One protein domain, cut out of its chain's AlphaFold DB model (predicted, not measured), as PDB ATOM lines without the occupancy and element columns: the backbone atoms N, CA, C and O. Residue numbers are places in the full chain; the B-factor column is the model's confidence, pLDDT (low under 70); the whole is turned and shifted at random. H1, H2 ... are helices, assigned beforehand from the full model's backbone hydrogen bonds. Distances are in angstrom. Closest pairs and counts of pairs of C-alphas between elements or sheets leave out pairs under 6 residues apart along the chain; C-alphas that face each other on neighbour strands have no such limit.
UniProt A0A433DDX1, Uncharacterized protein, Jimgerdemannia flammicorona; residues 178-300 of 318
ATOM      1  N   GLY A 178      45.048 -53.520  16.306       82.75
ATOM      2  CA  GLY A 178      45.010 -52.286  15.513       82.75
ATOM      3  C   GLY A 178      46.302 -51.465  15.610       82.75
ATOM      4  O   GLY A 178      46.711 -50.832  14.638       82.75
ATOM      5  N   PHE A 179      46.991 -51.514  16.750       88.31
ATOM      6  CA  PHE A 179      48.239 -50.779  16.967       88.31
ATOM      7  C   PHE A 179      49.374 -51.305  16.081       88.31
ATOM      8  O   PHE A 179      50.004 -50.537  15.355       88.31
ATOM      9  N   MET A 180      49.576 -52.627  16.052       89.75
ATOM     10  CA  MET A 180      50.596 -53.241  15.192       89.75
ATOM     11  C   MET A 180      50.328 -52.998  13.708       89.75
ATOM     12  O   MET A 180      51.245 -52.696  12.943       89.75
ATOM     13  N   GLU A 181      49.064 -53.098  13.298       89.50
ATOM     14  CA  GLU A 181      48.661 -52.858  11.916       89.50
ATOM     15  C   GLU A 181      48.908 -51.404  11.496       89.50
ATOM     16  O   GLU A 181      49.509 -51.151  10.452       89.50
ATOM     17  N   THR A 182      48.495 -50.443  12.330       89.81
ATOM     18  CA  THR A 182      48.677 -49.014  12.033       89.81
ATOM     19  C   THR A 182      50.149 -48.622  11.984       89.81
ATOM     20  O   THR A 182      50.527 -47.850  11.105       89.81
ATOM     21  N   TYR A 183      50.998 -49.203  12.837       91.31
ATOM     22  CA  TYR A 183      52.442 -48.995  12.760       91.31
ATOM     23  C   TYR A 183      53.040 -49.545  11.460       91.31
ATOM     24  O   TYR A 183      53.814 -48.852  10.798       91.31
ATOM     25  N   ARG A 184      52.654 -50.766  11.056       91.00
ATOM     26  CA  ARG A 184      53.163 -51.411   9.833       91.00
ATOM     27  C   ARG A 184      52.807 -50.626   8.570       91.00
ATOM     28  O   ARG A 184      53.603 -50.570   7.640       91.00
ATOM     29  N   GLN A 185      51.627 -50.011   8.543       89.88
ATOM     30  CA  GLN A 185      51.172 -49.186   7.420       89.88
ATOM     31  C   GLN A 185      51.767 -47.767   7.419       89.88
ATOM     32  O   GLN A 185      51.643 -47.040   6.431       89.88
ATOM     33  N   MET A 186      52.407 -47.337   8.511       89.44
ATOM     34  CA  MET A 186      52.890 -45.971   8.657       89.44
ATOM     35  C   MET A 186      54.175 -45.746   7.850       89.44
ATOM     36  O   MET A 186      55.242 -46.277   8.156       89.44
ATOM     37  N   SER A 187      54.101 -44.890   6.829       87.50
ATOM     38  CA  SER A 187      55.269 -44.515   6.030       87.50
ATOM     39  C   SER A 187      56.269 -43.695   6.850       87.50
ATOM     40  O   SER A 187      55.883 -42.690   7.449       87.50
ATOM     41  N   ASN A 188      57.560 -44.034   6.784       83.88
ATOM     42  CA  ASN A 188      58.621 -43.346   7.538       83.88
ATOM     43  C   ASN A 188      58.686 -41.827   7.294       83.88
ATOM     44  O   ASN A 188      59.052 -41.087   8.198       83.88
ATOM     45  N   GLY A 189      58.301 -41.345   6.107       84.06
ATOM     46  CA  GLY A 189      58.253 -39.907   5.807       84.06
ATOM     47  C   GLY A 189      57.137 -39.133   6.525       84.06
ATOM     48  O   GLY A 189      57.161 -37.910   6.519       84.06
ATOM     49  N   LYS A 190      56.169 -39.834   7.128       83.81
ATOM     50  CA  LYS A 190      55.052 -39.248   7.890       83.81
ATOM     51  C   LYS A 190      55.210 -39.411   9.401       83.81
ATOM     52  O   LYS A 190      54.386 -38.889  10.142       83.81
ATOM     53  N   LYS A 191      56.239 -40.139   9.839       90.69
ATOM     54  CA  LYS A 191      56.558 -40.310  11.252       90.69
ATOM     55  C   LYS A 191      57.215 -39.048  11.790       90.69
ATOM     56  O   LYS A 191      57.979 -38.387  11.078       90.69
ATOM     57  N   TRP A 192      56.939 -38.718  13.041       92.12
ATOM     58  CA  TRP A 192      57.549 -37.569  13.679       92.12
ATOM     59  C   TRP A 192      59.014 -37.866  14.000       92.12
ATOM     60  O   TRP A 192      59.350 -38.668  14.870       92.12
ATOM     61  N   LYS A 193      59.898 -37.203  13.253       93.69
ATOM     62  CA  LYS A 193      61.342 -37.268  13.443       93.69
ATOM     63  C   LYS A 193      61.833 -36.073  14.255       93.69
ATOM     64  O   LYS A 193      61.622 -34.929  13.858       93.69
ATOM     65  N   MET A 194      62.522 -36.375  15.343       91.31
ATOM     66  CA  MET A 194      63.133 -35.418  16.259       91.31
ATOM     67  C   MET A 194      64.460 -34.888  15.710       91.31
ATOM     68  O   MET A 194      65.076 -35.493  14.822       91.31
ATOM     69  N   SER A 195      64.959 -33.793  16.285       91.81
ATOM     70  CA  SER A 195      66.267 -33.224  15.925       91.81
ATOM     71  C   SER A 195      67.452 -34.174  16.159       91.81
ATOM     72  O   SER A 195      68.478 -34.066  15.484       91.81
ATOM     73  N   SER A 196      67.325 -35.111  17.101       90.44
ATOM     74  CA  SER A 196      68.282 -36.197  17.362       90.44
ATOM     75  C   SER A 196      68.325 -37.253  16.252       90.44
ATOM     76  O   SER A 196      69.297 -37.997  16.143       90.44
ATOM     77  N   GLY A 197      67.296 -37.309  15.406       91.94
ATOM     78  CA  GLY A 197      67.077 -38.380  14.442       91.94
ATOM     79  C   GLY A 197      66.162 -39.494  14.953       91.94
ATOM     80  O   GLY A 197      65.756 -40.326  14.137       91.94
ATOM     81  N   THR A 198      65.799 -39.477  16.241       92.94
ATOM     82  CA  THR A 198      64.811 -40.381  16.842       92.94
ATOM     83  C   THR A 198      63.456 -40.216  16.168       92.94
ATOM     84  O   THR A 198      63.059 -39.113  15.793       92.94
ATOM     85  N   ILE A 199      62.741 -41.326  16.010       93.88
ATOM     86  CA  ILE A 199      61.384 -41.339  15.475       93.88
ATOM     87  C   ILE A 199      60.426 -41.681  16.612       93.88
ATOM     88  O   ILE A 199      60.520 -42.766  17.185       93.88
ATOM     89  N   VAL A 200      59.507 -40.768  16.917       93.44
ATOM     90  CA  VAL A 200      58.622 -40.854  18.088       93.44
ATOM     91  C   VAL A 200      57.749 -42.105  18.040       93.44
ATOM     92  O   VAL A 200      57.699 -42.863  19.005       93.44
ATOM     93  N   GLU A 201      57.120 -42.390  16.901       94.50
ATOM     94  CA  GLU A 201      56.248 -43.557  16.754       94.50
ATOM     95  C   GLU A 201      57.019 -44.877  16.852       94.50
ATOM     96  O   GLU A 201      56.459 -45.877  17.289       94.50
ATOM     97  N   ASN A 202      58.311 -44.898  16.507       94.69
ATOM     98  CA  ASN A 202      59.133 -46.093  16.701       94.69
ATOM     99  C   ASN A 202      59.377 -46.344  18.194       94.69
ATOM    100  O   ASN A 202      59.271 -47.482  18.634       94.69
ATOM    101  N   ILE A 203      59.654 -45.295  18.975       94.94
ATOM    102  CA  ILE A 203      59.831 -45.413  20.429       94.94
ATOM    103  C   ILE A 203      58.545 -45.921  21.083       94.94
ATOM    104  O   ILE A 203      58.587 -46.900  21.826       94.94
ATOM    105  N   LEU A 204      57.398 -45.316  20.761       94.31
ATOM    106  CA  LEU A 204      56.107 -45.757  21.298       94.31
ATOM    107  C   LEU A 204      55.798 -47.207  20.910       94.31
ATOM    108  O   LEU A 204      55.345 -47.989  21.740       94.31
ATOM    109  N   PHE A 205      56.069 -47.588  19.660       94.12
ATOM    110  CA  PHE A 205      55.843 -48.953  19.203       94.12
ATOM    111  C   PHE A 205      56.720 -49.969  19.932       94.12
ATOM    112  O   PHE A 205      56.205 -50.954  20.453       94.12
ATOM    113  N   GLU A 206      58.029 -49.735  20.000       94.75
ATOM    114  CA  GLU A 206      58.958 -50.682  20.619       94.75
ATOM    115  C   GLU A 206      58.686 -50.876  22.112       94.75
ATOM    116  O   GLU A 206      58.775 -52.006  22.593       94.75
ATOM    117  N   ASN A 207      58.293 -49.810  22.815       93.88
ATOM    118  CA  ASN A 207      57.965 -49.884  24.236       93.88
ATOM    119  C   ASN A 207      56.594 -50.524  24.488       93.88
ATOM    120  O   ASN A 207      56.463 -51.286  25.438       93.88
ATOM    121  N   CYS A 208      55.596 -50.276  23.631       91.00
ATOM    122  CA  CYS A 208      54.213 -50.660  23.925       91.00
ATOM    123  C   CYS A 208      53.686 -51.874  23.141       91.00
ATOM    124  O   CYS A 208      52.572 -52.333  23.398       91.00
ATOM    125  N   LYS A 209      54.439 -52.434  22.182       91.62
ATOM    126  CA  LYS A 209      53.978 -53.563  21.339       91.62
ATOM    127  C   LYS A 209      53.660 -54.849  22.110       91.62
ATOM    128  O   LYS A 209      52.935 -55.696  21.592       91.62
ATOM    129  N   SER A 210      54.230 -55.024  23.300       88.69
ATOM    130  CA  SER A 210      54.059 -56.224  24.131       88.69
ATOM    131  C   SER A 210      53.216 -55.979  25.382       88.69
ATOM    132  O   SER A 210      52.993 -56.918  26.151       88.69
ATOM    133  N   ASP A 211      52.735 -54.750  25.573       86.56
ATOM    134  CA  ASP A 211      51.880 -54.415  26.702       86.56
ATOM    135  C   ASP A 211      50.542 -55.135  26.580       86.56
ATOM    136  O   ASP A 211      49.976 -55.269  25.497       86.56
ATOM    137  N   LYS A 212      50.042 -55.641  27.708       80.88
ATOM    138  CA  LYS A 212      48.758 -56.354  27.768       80.88
ATOM    139  C   LYS A 212      47.583 -55.401  27.949       80.88
ATOM    140  O   LYS A 212      46.471 -55.724  27.537       80.88
ATOM    141  N   ASP A 213      47.848 -54.258  28.570       85.19
ATOM    142  CA  ASP A 213      46.866 -53.226  28.858       85.19
ATOM    143  C   ASP A 213      46.902 -52.160  27.767       85.19
ATOM    144  O   ASP A 213      47.970 -51.786  27.292       85.19
ATOM    145  N   GLU A 214      45.733 -51.663  27.370       84.38
ATOM    146  CA  GLU A 214      45.635 -50.615  26.358       84.38
ATOM    147  C   GLU A 214      46.050 -49.254  26.947       84.38
ATOM    148  O   GLU A 214      45.403 -48.728  27.856       84.38
ATOM    149  N   LEU A 215      47.131 -48.680  26.414       86.25
ATOM    150  CA  LEU A 215      47.674 -47.374  26.779       86.25
ATOM    151  C   LEU A 215      47.306 -46.315  25.733       86.25
ATOM    152  O   LEU A 215      47.048 -46.613  24.568       86.25
ATOM    153  N   LEU A 216      47.380 -45.036  26.117       86.69
ATOM    154  CA  LEU A 216      47.228 -43.915  25.175       86.69
ATOM    155  C   LEU A 216      48.244 -43.983  24.019       86.69
ATOM    156  O   LEU A 216      47.920 -43.629  22.883       86.69
ATOM    157  N   ALA A 217      49.432 -44.531  24.288       88.81
ATOM    158  CA  ALA A 217      50.465 -44.780  23.289       88.81
ATOM    159  C   ALA A 217      49.987 -45.704  22.152       88.81
ATOM    160  O   ALA A 217      50.377 -45.491  21.004       88.81
ATOM    161  N   HIS A 218      49.075 -46.652  22.417       88.31
ATOM    162  CA  HIS A 218      48.488 -47.518  21.380       88.31
ATOM    163  C   HIS A 218      47.595 -46.764  20.391       88.31
ATOM    164  O   HIS A 218      47.318 -47.256  19.299       88.31
ATOM    165  N   SER A 219      47.168 -45.554  20.754       89.06
ATOM    166  CA  SER A 219      46.452 -44.620  19.880       89.06
ATOM    167  C   SER A 219      47.348 -43.497  19.348       89.06
ATOM    168  O   SER A 219      46.836 -42.519  18.799       89.06
ATOM    169  N   TRP A 220      48.673 -43.619  19.492       91.38
ATOM    170  CA  TRP A 220      49.648 -42.588  19.120       91.38
ATOM    171  C   TRP A 220      49.396 -41.256  19.845       91.38
ATOM    172  O   TRP A 220      49.481 -40.175  19.256       91.38
ATOM    173  N   ILE A 221      49.018 -41.340  21.126       89.00
ATOM    174  CA  ILE A 221      48.783 -40.196  22.008       89.00
ATOM    175  C   ILE A 221      49.831 -40.229  23.120       89.00
ATOM    176  O   ILE A 221      49.951 -41.219  23.837       89.00
ATOM    177  N   ILE A 222      50.561 -39.124  23.270       89.00
ATOM    178  CA  ILE A 222      51.538 -38.922  24.343       89.00
ATOM    179  C   ILE A 222      50.870 -38.117  25.452       89.00
ATOM    180  O   ILE A 222      50.377 -37.013  25.212       89.00
ATOM    181  N   ASP A 223      50.859 -38.676  26.657       88.25
ATOM    182  CA  ASP A 223      50.476 -37.959  27.869       88.25
ATOM    183  C   ASP A 223      51.727 -37.344  28.505       88.25
ATOM    184  O   ASP A 223      52.620 -38.065  28.949       88.25
ATOM    185  N   LEU A 224      51.799 -36.010  28.521       87.69
ATOM    186  CA  LEU A 224      52.945 -35.272  29.061       87.69
ATOM    187  C   LEU A 224      53.034 -35.337  30.592       87.69
ATOM    188  O   LEU A 224      54.087 -35.035  31.143       87.69
ATOM    189  N   ASP A 225      51.949 -35.716  31.273       83.81
ATOM    190  CA  ASP A 225      51.932 -35.878  32.729       83.81
ATOM    191  C   ASP A 225      52.253 -37.329  33.149       83.81
ATOM    192  O   ASP A 225      52.338 -37.630  34.344       83.81
ATOM    193  N   ASN A 226      52.435 -38.245  32.185       86.25
ATOM    194  CA  ASN A 226      52.738 -39.647  32.450       86.25
ATOM    195  C   ASN A 226      54.253 -39.907  32.479       86.25
ATOM    196  O   ASN A 226      54.916 -39.984  31.444       86.25
ATOM    197  N   THR A 227      54.775 -40.165  33.679       89.81
ATOM    198  CA  THR A 227      56.194 -40.469  33.912       89.81
ATOM    199  C   THR A 227      56.676 -41.747  33.222       89.81
ATOM    200  O   THR A 227      57.854 -41.855  32.900       89.81
ATOM    201  N   GLU A 228      55.797 -42.730  32.996       90.31
ATOM    202  CA  GLU A 228      56.161 -43.955  32.268       90.31
ATOM    203  C   GLU A 228      56.385 -43.665  30.785       90.31
ATOM    204  O   GLU A 228      57.292 -44.226  30.181       90.31
ATOM    205  N   THR A 229      55.593 -42.754  30.208       89.56
ATOM    206  CA  THR A 229      55.774 -42.315  28.818       89.56
ATOM    207  C   THR A 229      57.004 -41.423  28.682       89.56
ATOM    208  O   THR A 229      57.766 -41.598  27.738       89.56
ATOM    209  N   GLU A 230      57.249 -40.526  29.642       92.75
ATOM    210  CA  GLU A 230      58.475 -39.717  29.701       92.75
ATOM    211  C   GLU A 230      59.736 -40.593  29.708       92.75
ATOM    212  O   GLU A 230      60.669 -40.340  28.949       92.75
ATOM    213  N   ALA A 231      59.738 -41.670  30.502       94.19
ATOM    214  CA  ALA A 231      60.876 -42.579  30.627       94.19
ATOM    215  C   ALA A 231      61.232 -43.339  29.332       94.19
ATOM    216  O   ALA A 231      62.311 -43.924  29.256       94.19
ATOM    217  N   MET A 232      60.357 -43.329  28.318       93.69
ATOM    218  CA  MET A 232      60.634 -43.930  27.007       93.69
ATOM    219  C   MET A 232      61.578 -43.073  26.152       93.69
ATOM    220  O   MET A 232      62.120 -43.570  25.164       93.69
ATOM    221  N   PHE A 233      61.759 -41.795  26.498       94.31
ATOM    222  CA  PHE A 233      62.511 -40.825  25.707       94.31
ATOM    223  C   PHE A 233      63.746 -40.316  26.450       94.31
ATOM    224  O   PHE A 233      63.768 -40.174  27.671       94.31
ATOM    225  N   ASP A 234      64.769 -39.949  25.681       94.88
ATOM    226  CA  ASP A 234      65.882 -39.173  26.215       94.88
ATOM    227  C   ASP A 234      65.406 -37.777  26.633       94.88
ATOM    228  O   ASP A 234      64.549 -37.176  25.982       94.88
ATOM    229  N   ALA A 235      66.039 -37.195  27.654       94.44
ATOM    230  CA  ALA A 235      65.656 -35.884  28.190       94.44
ATOM    231  C   ALA A 235      65.596 -34.773  27.122       94.44
ATOM    232  O   ALA A 235      64.759 -33.876  27.198       94.44
ATOM    233  N   LYS A 236      66.472 -34.830  26.109       94.62
ATOM    234  CA  LYS A 236      66.468 -33.872  24.995       94.62
ATOM    235  C   LYS A 236      65.235 -34.044  24.104       94.62
ATOM    236  O   LYS A 236      64.611 -33.050  23.742       94.62
ATOM    237  N   ASP A 237      64.902 -35.284  23.761       93.88
ATOM    238  CA  ASP A 237      63.765 -35.596  22.895       93.88
ATOM    239  C   ASP A 237      62.453 -35.313  23.637       93.88
ATOM    240  O   ASP A 237      61.550 -34.696  23.080       93.88
ATOM    241  N   TRP A 238      62.377 -35.649  24.927       93.69
ATOM    242  CA  TRP A 238      61.227 -35.308  25.762       93.69
ATOM    243  C   TRP A 238      61.003 -33.797  25.880       93.69
ATOM    244  O   TRP A 238      59.869 -33.321  25.778       93.69
ATOM    245  N   GLN A 239      62.080 -33.018  26.031       91.44
ATOM    246  CA  GLN A 239      61.983 -31.561  26.034       91.44
ATOM    247  C   GLN A 239      61.478 -31.031  24.687       91.44
ATOM    248  O   GLN A 239      60.606 -30.171  24.674       91.44
ATOM    249  N   GLU A 240      61.960 -31.562  23.561       92.88
ATOM    250  CA  GLU A 240      61.486 -31.171  22.226       92.88
ATOM    251  C   GLU A 240      60.003 -31.537  22.013       92.88
ATOM    252  O   GLU A 240      59.251 -30.732  21.462       92.88
ATOM    253  N   ILE A 241      59.548 -32.690  22.526       90.25
ATOM    254  CA  ILE A 241      58.123 -33.065  22.546       90.25
ATOM    255  C   ILE A 241      57.320 -32.056  23.373       90.25
ATOM    256  O   ILE A 241      56.280 -31.571  22.928       90.25
ATOM    257  N   THR A 242      57.808 -31.710  24.563       88.00
ATOM    258  CA  THR A 242      57.128 -30.780  25.470       88.00
ATOM    259  C   THR A 242      57.077 -29.363  24.894       88.00
ATOM    260  O   THR A 242      56.038 -28.708  24.961       88.00
ATOM    261  N   ASP A 243      58.160 -28.900  24.271       85.75
ATOM    262  CA  ASP A 243      58.272 -27.569  23.666       85.75
ATOM    263  C   ASP A 243      57.404 -27.424  22.410       85.75
ATOM    264  O   ASP A 243      56.887 -26.337  22.127       85.75
ATOM    265  N   ALA A 244      57.205 -28.514  21.662       84.94
ATOM    266  CA  ALA A 244      56.279 -28.543  20.532       84.94
ATOM    267  C   ALA A 244      54.821 -28.313  20.973       84.94
ATOM    268  O   ALA A 244      53.981 -27.871  20.178       84.94
ATOM    269  N   MET A 245      54.515 -28.570  22.245       78.88
ATOM    270  CA  MET A 245      53.176 -28.462  22.800       78.88
ATOM    271  C   MET A 245      52.961 -27.070  23.397       78.88
ATOM    272  O   MET A 245      53.683 -26.599  24.273       78.88
ATOM    273  N   ARG A 246      51.916 -26.370  22.934       67.25
ATOM    274  CA  ARG A 246      51.557 -25.073  23.527       67.25
ATOM    275  C   ARG A 246      51.131 -25.287  24.982       67.25
ATOM    276  O   ARG A 246      50.234 -26.105  25.216       67.25
ATOM    277  N   PRO A 247      51.671 -24.515  25.945       58.91
ATOM    278  CA  PRO A 247      51.269 -24.652  27.331       58.91
ATOM    279  C   PRO A 247      49.763 -24.395  27.457       58.91
ATOM    280  O   PRO A 247      49.222 -23.493  26.799       58.91
ATOM    281  N   PRO A 248      49.050 -25.166  28.295       53.91
ATOM    282  CA  PRO A 248      47.656 -24.880  28.558       53.91
ATOM    283  C   PRO A 248      47.546 -23.465  29.153       53.91
ATOM    284  O   PRO A 248      48.366 -23.092  29.998       53.91
ATOM    285  N   PRO A 249      46.548 -22.650  28.756       51.56
ATOM    286  CA  PRO A 249      46.278 -21.398  29.441       51.56
ATOM    287  C   PRO A 249      46.123 -21.673  30.932       51.56
ATOM    288  O   PRO A 249      45.420 -22.608  31.330       51.56
ATOM    289  N   LYS A 250      46.760 -20.837  31.753       55.16
ATOM    290  CA  LYS A 250      46.470 -20.776  33.183       55.16
ATOM    291  C   LYS A 250      45.032 -20.317  33.314       55.16
ATOM    292  O   LYS A 250      44.736 -19.133  33.174       55.16
ATOM    293  N   VAL A 251      44.128 -21.268  33.499       55.03
ATOM    294  CA  VAL A 251      42.752 -20.922  33.789       55.03
ATOM    295  C   VAL A 251      42.604 -20.852  35.294       55.03
ATOM    296  O   VAL A 251      42.631 -21.880  35.974       55.03
ATOM    297  N   ASP A 252      42.386 -19.649  35.811       56.41
ATOM    298  CA  ASP A 252      41.821 -19.516  37.143       56.41
ATOM    299  C   ASP A 252      40.471 -20.246  37.150       56.41
ATOM    300  O   ASP A 252      39.570 -19.925  36.369       56.41
ATOM    301  N   LYS A 253      40.349 -21.260  38.021       53.59
ATOM    302  CA  LYS A 253      39.231 -22.227  38.141       53.59
ATOM    303  C   LYS A 253      37.819 -21.616  38.158       53.59
ATOM    304  O   LYS A 253      36.834 -22.341  38.072       53.59
ATOM    305  N   ILE A 254      37.707 -20.299  38.282       51.91
ATOM    306  CA  ILE A 254      36.490 -19.564  38.611       51.91
ATOM    307  C   ILE A 254      35.716 -19.113  37.353       51.91
ATOM    308  O   ILE A 254      34.502 -18.940  37.426       51.91
ATOM    309  N   CYS A 255      36.347 -18.982  36.177       52.09
ATOM    310  CA  CYS A 255      35.680 -18.363  35.014       52.09
ATOM    311  C   CYS A 255      34.678 -19.254  34.251       52.09
ATOM    312  O   CYS A 255      33.831 -18.722  33.535       52.09
ATOM    313  N   TYR A 256      34.735 -20.584  34.378       54.25
ATOM    314  CA  TYR A 256      33.867 -21.478  33.589       54.25
ATOM    315  C   TYR A 256      32.563 -21.872  34.282       54.25
ATOM    316  O   TYR A 256      31.620 -22.273  33.607       54.25
ATOM    317  N   MET A 257      32.475 -21.736  35.609       54.03
ATOM    318  CA  MET A 257      31.294 -22.180  36.365       54.03
ATOM    319  C   MET A 257      30.060 -21.288  36.154       54.03
ATOM    320  O   MET A 257      28.963 -21.662  36.553       54.03
ATOM    321  N   GLN A 258      30.227 -20.120  35.527       60.66
ATOM    322  CA  GLN A 258      29.142 -19.170  35.249       60.66
ATOM    323  C   GLN A 258      28.647 -19.217  33.799       60.66
ATOM    324  O   GLN A 258      27.798 -18.421  33.408       60.66
ATOM    325  N   VAL A 259      29.187 -20.126  32.988       68.81
ATOM    326  CA  VAL A 259      28.858 -20.220  31.571       68.81
ATOM    327  C   VAL A 259      27.803 -21.297  31.356       68.81
ATOM    328  O   VAL A 259      28.006 -22.451  31.724       68.81
ATOM    329  N   THR A 260      26.687 -20.927  30.730       70.44
ATOM    330  CA  THR A 260      25.554 -21.845  30.517       70.44
ATOM    331  C   THR A 260      25.455 -22.343  29.080       70.44
ATOM    332  O   THR A 260      24.773 -23.331  28.809       70.44
ATOM    333  N   THR A 261      26.163 -21.695  28.148       74.12
ATOM    334  CA  THR A 261      26.121 -22.037  26.723       74.12
ATOM    335  C   THR A 261      27.509 -22.145  26.093       74.12
ATOM    336  O   THR A 261      28.471 -21.481  26.480       74.12
ATOM    337  N   THR A 262      27.617 -22.943  25.029       70.38
ATOM    338  CA  THR A 262      28.864 -23.106  24.262       70.38
ATOM    339  C   THR A 262      29.336 -21.798  23.610       70.38
ATOM    340  O   THR A 262      30.533 -21.608  23.407       70.38
ATOM    341  N   SER A 263      28.415 -20.886  23.275       69.12
ATOM    342  CA  SER A 263      28.748 -19.575  22.695       69.12
ATOM    343  C   SER A 263      29.422 -18.660  23.719       69.12
ATOM    344  O   SER A 263      30.466 -18.074  23.436       69.12
ATOM    345  N   GLU A 264      28.872 -18.591  24.932       72.44
ATOM    346  CA  GLU A 264      29.469 -17.863  26.055       72.44
ATOM    347  C   GLU A 264      30.842 -18.427  26.417       72.44
ATOM    348  O   GLU A 264      31.778 -17.659  26.612       72.44
ATOM    349  N   LEU A 265      30.999 -19.756  26.397       72.81
ATOM    350  CA  LEU A 265      32.286 -20.397  26.673       72.81
ATOM    351  C   LEU A 265      33.344 -19.951  25.664       72.81
ATOM    352  O   LEU A 265      34.450 -19.589  26.051       72.81
ATOM    353  N   ARG A 266      33.000 -19.912  24.371       69.50
ATOM    354  CA  ARG A 266      33.907 -19.429  23.318       69.50
ATOM    355  C   ARG A 266      34.276 -17.958  23.503       69.50
ATOM    356  O   ARG A 266      35.445 -17.626  23.355       69.50
ATOM    357  N   LYS A 267      33.316 -17.099  23.863       70.56
ATOM    358  CA  LYS A 267      33.569 -15.674  24.140       70.56
ATOM    359  C   LYS A 267      34.477 -15.482  25.355       70.56
ATOM    360  O   LYS A 267      35.393 -14.670  25.303       70.56
ATOM    361  N   THR A 268      34.257 -16.238  26.427       69.69
ATOM    362  CA  THR A 268      35.112 -16.208  27.622       69.69
ATOM    363  C   THR A 268      36.521 -16.705  27.302       69.69
ATOM    364  O   THR A 268      37.489 -16.060  27.693       69.69
ATOM    365  N   LEU A 269      36.645 -17.789  26.527       65.69
ATOM    366  CA  LEU A 269      37.930 -18.320  26.059       65.69
ATOM    367  C   LEU A 269      38.690 -17.337  25.152       65.69
ATOM    368  O   LEU A 269      39.911 -17.250  25.248       65.69
ATOM    369  N   ALA A 270      37.992 -16.581  24.299       64.38
ATOM    370  CA  ALA A 270      38.609 -15.540  23.476       64.38
ATOM    371  C   ALA A 270      39.146 -14.375  24.325       64.38
ATOM    372  O   ALA A 270      40.270 -13.925  24.130       64.38
ATOM    373  N   LYS A 271      38.395 -13.953  25.353       63.53
ATOM    374  CA  LYS A 271      38.805 -12.866  26.260       63.53
ATOM    375  C   LYS A 271      40.045 -13.181  27.095       63.53
ATOM    376  O   LYS A 271      40.821 -12.278  27.383       63.53
ATOM    377  N   ILE A 272      40.252 -14.438  27.487       61.59
ATOM    378  CA  ILE A 272      41.421 -14.854  28.288       61.59
ATOM    379  C   ILE A 272      42.694 -15.061  27.444       61.59
ATOM    380  O   ILE A 272      43.589 -15.797  27.849       61.59
ATOM    381  N   SER A 273      42.795 -14.414  26.275       52.91
ATOM    382  CA  SER A 273      43.925 -14.463  25.327       52.91
ATOM    383  C   SER A 273      44.215 -15.823  24.671       52.91
ATOM    384  O   SER A 273      45.190 -15.958  23.938       52.91
ATOM    385  N   TYR A 274      43.373 -16.840  24.886       54.19
ATOM    386  CA  TYR A 274      43.594 -18.181  24.328       54.19
ATOM    387  C   TYR A 274      43.279 -18.267  22.826       54.19
ATOM    388  O   TYR A 274      43.814 -19.109  22.108       54.19
ATOM    389  N   ILE A 275      42.389 -17.400  22.351       52.75
ATOM    390  CA  ILE A 275      41.998 -17.264  20.950       52.75
ATOM    391  C   ILE A 275      42.109 -15.765  20.702       52.75
ATOM    392  O   ILE A 275      41.436 -15.011  21.401       52.75
ATOM    393  N   GLY A 276      42.972 -15.315  19.785       52.03
ATOM    394  CA  GLY A 276      42.910 -13.913  19.357       52.03
ATOM    395  C   GLY A 276      41.466 -13.592  18.971       52.03
ATOM    396  O   GLY A 276      40.808 -14.460  18.402       52.03
ATOM    397  N   GLU A 277      40.941 -12.416  19.323       48.97
ATOM    398  CA  GLU A 277      39.517 -12.094  19.098       48.97
ATOM    399  C   GLU A 277      39.078 -12.319  17.637       48.97
ATOM    400  O   GLU A 277      37.921 -12.666  17.400       48.97
ATOM    401  N   ASP A 278      40.030 -12.261  16.699       56.53
ATOM    402  CA  ASP A 278      39.842 -12.450  15.258       56.53
ATOM    403  C   ASP A 278      40.296 -13.823  14.717       56.53
ATOM    404  O   ASP A 278      40.287 -14.053  13.509       56.53
ATOM    405  N   ALA A 279      40.730 -14.754  15.574       54.84
ATOM    406  CA  ALA A 279      41.180 -16.067  15.125       54.84
ATOM    407  C   ALA A 279      39.977 -16.971  14.809       54.84
ATOM    408  O   ALA A 279      39.198 -17.346  15.694       54.84
ATOM    409  N   GLU A 280      39.843 -17.343  13.535       50.09
ATOM    410  CA  GLU A 280      38.820 -18.276  13.077       50.09
ATOM    411  C   GLU A 280      38.939 -19.615  13.821       50.09
ATOM    412  O   GLU A 280      40.027 -20.134  14.084       50.09
ATOM    413  N   TYR A 281      37.792 -20.170  14.219       45.69
ATOM    414  CA  TYR A 281      37.742 -21.457  14.898       45.69
ATOM    415  C   TYR A 281      38.160 -22.567  13.927       45.69
ATOM    416  O   TYR A 281      37.327 -23.107  13.204       45.69
ATOM    417  N   ASP A 282      39.434 -22.949  13.962       49.78
ATOM    418  CA  ASP A 282      39.902 -24.144  13.276       49.78
ATOM    419  C   ASP A 282      39.875 -25.349  14.228       49.78
ATOM    420  O   ASP A 282      40.628 -25.446  15.205       49.78
ATOM    421  N   ARG A 283      38.975 -26.294  13.937       43.38
ATOM    422  CA  ARG A 283      38.878 -27.571  14.658       43.38
ATOM    423  C   ARG A 283      40.181 -28.378  14.548       43.38
ATOM    424  O   ARG A 283      40.483 -29.121  15.478       43.38
ATOM    425  N   ARG A 284      40.945 -28.219  13.462       42.81
ATOM    426  CA  ARG A 284      42.185 -28.960  13.172       42.81
ATOM    427  C   ARG A 284      43.326 -28.551  14.101       42.81
ATOM    428  O   ARG A 284      44.023 -29.410  14.625       42.81
ATOM    429  N   LEU A 285      43.444 -27.259  14.412       45.50
ATOM    430  CA  LEU A 285      44.487 -26.725  15.300       45.50
ATOM    431  C   LEU A 285      44.213 -26.970  16.794       45.50
ATOM    432  O   LEU A 285      45.118 -26.862  17.620       45.50
ATOM    433  N   ARG A 286      42.963 -27.269  17.171       44.09
ATOM    434  CA  ARG A 286      42.531 -27.322  18.581       44.09
ATOM    435  C   ARG A 286      42.635 -28.711  19.224       44.09
ATOM    436  O   ARG A 286      42.681 -28.788  20.449       44.09
ATOM    437  N   MET A 287      42.716 -29.785  18.436       38.62
ATOM    438  CA  MET A 287      42.932 -31.145  18.961       38.62
ATOM    439  C   MET A 287      44.365 -31.391  19.454       38.62
ATOM    440  O   MET A 287      44.624 -32.431  20.045       38.62
ATOM    441  N   GLY A 288      45.275 -30.420  19.315       39.72
ATOM    442  CA  GLY A 288      46.674 -30.510  19.748       39.72
ATOM    443  C   GLY A 288      46.920 -30.679  21.255       39.72
ATOM    444  O   GLY A 288      48.056 -30.544  21.674       39.72
ATOM    445  N   ARG A 289      45.895 -30.945  22.080       42.38
ATOM    446  CA  ARG A 289      46.071 -31.480  23.448       42.38
ATOM    447  C   ARG A 289      46.090 -33.013  23.501       42.38
ATOM    448  O   ARG A 289      46.517 -33.562  24.501       42.38
ATOM    449  N   TYR A 290      45.648 -33.672  22.431       44.31
ATOM    450  CA  TYR A 290      45.717 -35.116  22.209       44.31
ATOM    451  C   TYR A 290      46.121 -35.360  20.749       44.31
ATOM    452  O   TYR A 290      45.310 -35.779  19.930       44.31
ATOM    453  N   CYS A 291      47.336 -34.991  20.365       42.03
ATOM    454  CA  CYS A 291      47.921 -35.331  19.063       42.03
ATOM    455  C   CYS A 291      49.405 -35.595  19.336       42.03
ATOM    456  O   CYS A 291      49.993 -34.866  20.124       42.03
ATOM    457  N   ILE A 292      50.030 -36.627  18.780       44.66
ATOM    458  CA  ILE A 292      50.567 -36.656  17.412       44.66
ATOM    459  C   ILE A 292      50.744 -38.147  17.059       44.66
ATOM    460  O   ILE A 292      51.594 -38.811  17.627       44.66
ATOM    461  N   ALA A 293      49.868 -38.759  16.260       39.94
ATOM    462  CA  ALA A 293      50.244 -39.083  14.874       39.94
ATOM    463  C   ALA A 293      49.053 -39.115  13.891       39.94
ATOM    464  O   ALA A 293      49.236 -39.197  12.676       39.94
ATOM    465  N   HIS A 294      47.809 -39.017  14.378       38.28
ATOM    466  CA  HIS A 294      46.632 -39.241  13.528       38.28
ATOM    467  C   HIS A 294      46.453 -38.172  12.423       38.28
ATOM    468  O   HIS A 294      45.993 -38.489  11.322       38.28
ATOM    469  N   ASN A 295      46.839 -36.915  12.669       34.72
ATOM    470  CA  ASN A 295      46.583 -35.824  11.716       34.72
ATOM    471  C   ASN A 295      47.521 -35.823  10.495       34.72
ATOM    472  O   ASN A 295      47.078 -35.452   9.413       34.72
ATOM    473  N   LEU A 296      48.757 -36.325  10.605       38.44
ATOM    474  CA  LEU A 296      49.670 -36.414   9.451       38.44
ATOM    475  C   LEU A 296      49.237 -37.486   8.433       38.44
ATOM    476  O   LEU A 296      49.639 -37.449   7.270       38.44
ATOM    477  N   TYR A 297      48.395 -38.438   8.848       36.19
ATOM    478  CA  TYR A 297      47.929 -39.524   7.984       36.19
ATOM    479  C   TYR A 297      46.668 -39.172   7.173       36.19
ATOM    480  O   TYR A 297      46.456 -39.742   6.102       36.19
ATOM    481  N   LEU A 298      45.838 -38.228   7.639       35.81
ATOM    482  CA  LEU A 298      44.545 -37.905   7.013       35.81
ATOM    483  C   LEU A 298      44.569 -36.719   6.034       35.81
ATOM    484  O   LEU A 298      43.668 -36.630   5.198       35.81
ATOM    485  N   ASP A 299      45.568 -35.836   6.094       34.12
ATOM    486  CA  ASP A 299      45.554 -34.581   5.320       34.12
ATOM    487  C   ASP A 299      45.791 -34.744   3.803       34.12
ATOM    488  O   ASP A 299      45.513 -33.825   3.038       34.12
ATOM    489  N   ASP A 300      46.203 -35.923   3.327       35.75
ATOM    490  CA  ASP A 300      46.531 -36.132   1.905       35.75
ATOM    491  C   ASP A 300      45.371 -36.714   1.069       35.75
ATOM    492  O   ASP A 300      45.464 -36.840  -0.148       35.75
TER     493      ASP A 300
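Overview. This is residues 178 to 300 of the 318 residues of an uncharacterized protein of Jimgerdemannia flammicorona (UniProt A0A433DDX1). Picture a loose cluster of short helices at one end, H1, H2 and H3 grouped together with H4 and H5 near them, and one long loop of chain that leaves H5, reaches H6 alone at the far end, and folds back through H7 to H8. The return is open, with few contacts between helices. The printed part has 123 residues with eight named helices, H1 to H8 in chain order, and no named strand. The class is all helix, though under half of the residues, 54 of 123, are in named elements. The whole is loose, with a radius of gyration of the C-alphas of 17.4 A, and spans 46 by 34 by 30 A.

Arrangement. Start with H1, residues 178 to 185, and go on to H2, residues 200 to 208. They form a helical hairpin and only just touch, with 3 pairs of C-alphas within 8 A, running opposite ways at a steep tilt of 41 degrees; their closest C-alphas are those of Tyr 183 and Phe 205, 7.3 A apart. Look next at H3, residues 216 to 219, which touches H2, the closest C-alphas being those of Leu 204 and Ala 217, 6.1 A apart. H1 and H3 are close but not clearly touching, with Phe 179 and His 218 closest at 5.5 A between C-alphas. H4, residues 227 to 230, and H5, residues 235 to 244, are close but not clearly touching, the closest C-alphas being those of Glu 230 and Trp 238, 6.5 A apart. H6, residues 262 to 271, is apart from each other helix. H7, residues 283 to 286, and H8, residues 294 to 298, are only just apart, their closest C-alphas 8.3 A from each other; H8 and H3 are only just apart as well, also at 8.3 A. Every O i to N i+4 pair is within hydrogen-bond range in H1, H2, H5 and H6; H8 has 0 of 1, with 1 of 2 O i to N i+3 pairs within range, and H3, H4 and H7 are too short for an O i to N i+4 pair.

Along the chain. Find C-alpha 178 at (45.010, -52.286, 15.513), where H1 begins its 10.6 A; H2 measures 12.2 A. H5 runs 14.2 A from (65.656, -35.884, 28.190) at C-alpha 235, and H6 14.4 A. H8 ends at C-alpha 298, (44.545, -37.905, 7.013).

Size, cuts and confidence. The C-alphas farthest apart are those of Arg 184 and Gln 258, at 47.6 A. The printed part has no cut. The links H1 to H2, H5 to H6 and H6 to H7 are long. The model's mean pLDDT over the printed part is 73.5; residues 246 to 259, 263, 266 and 268 to 300 are under 70.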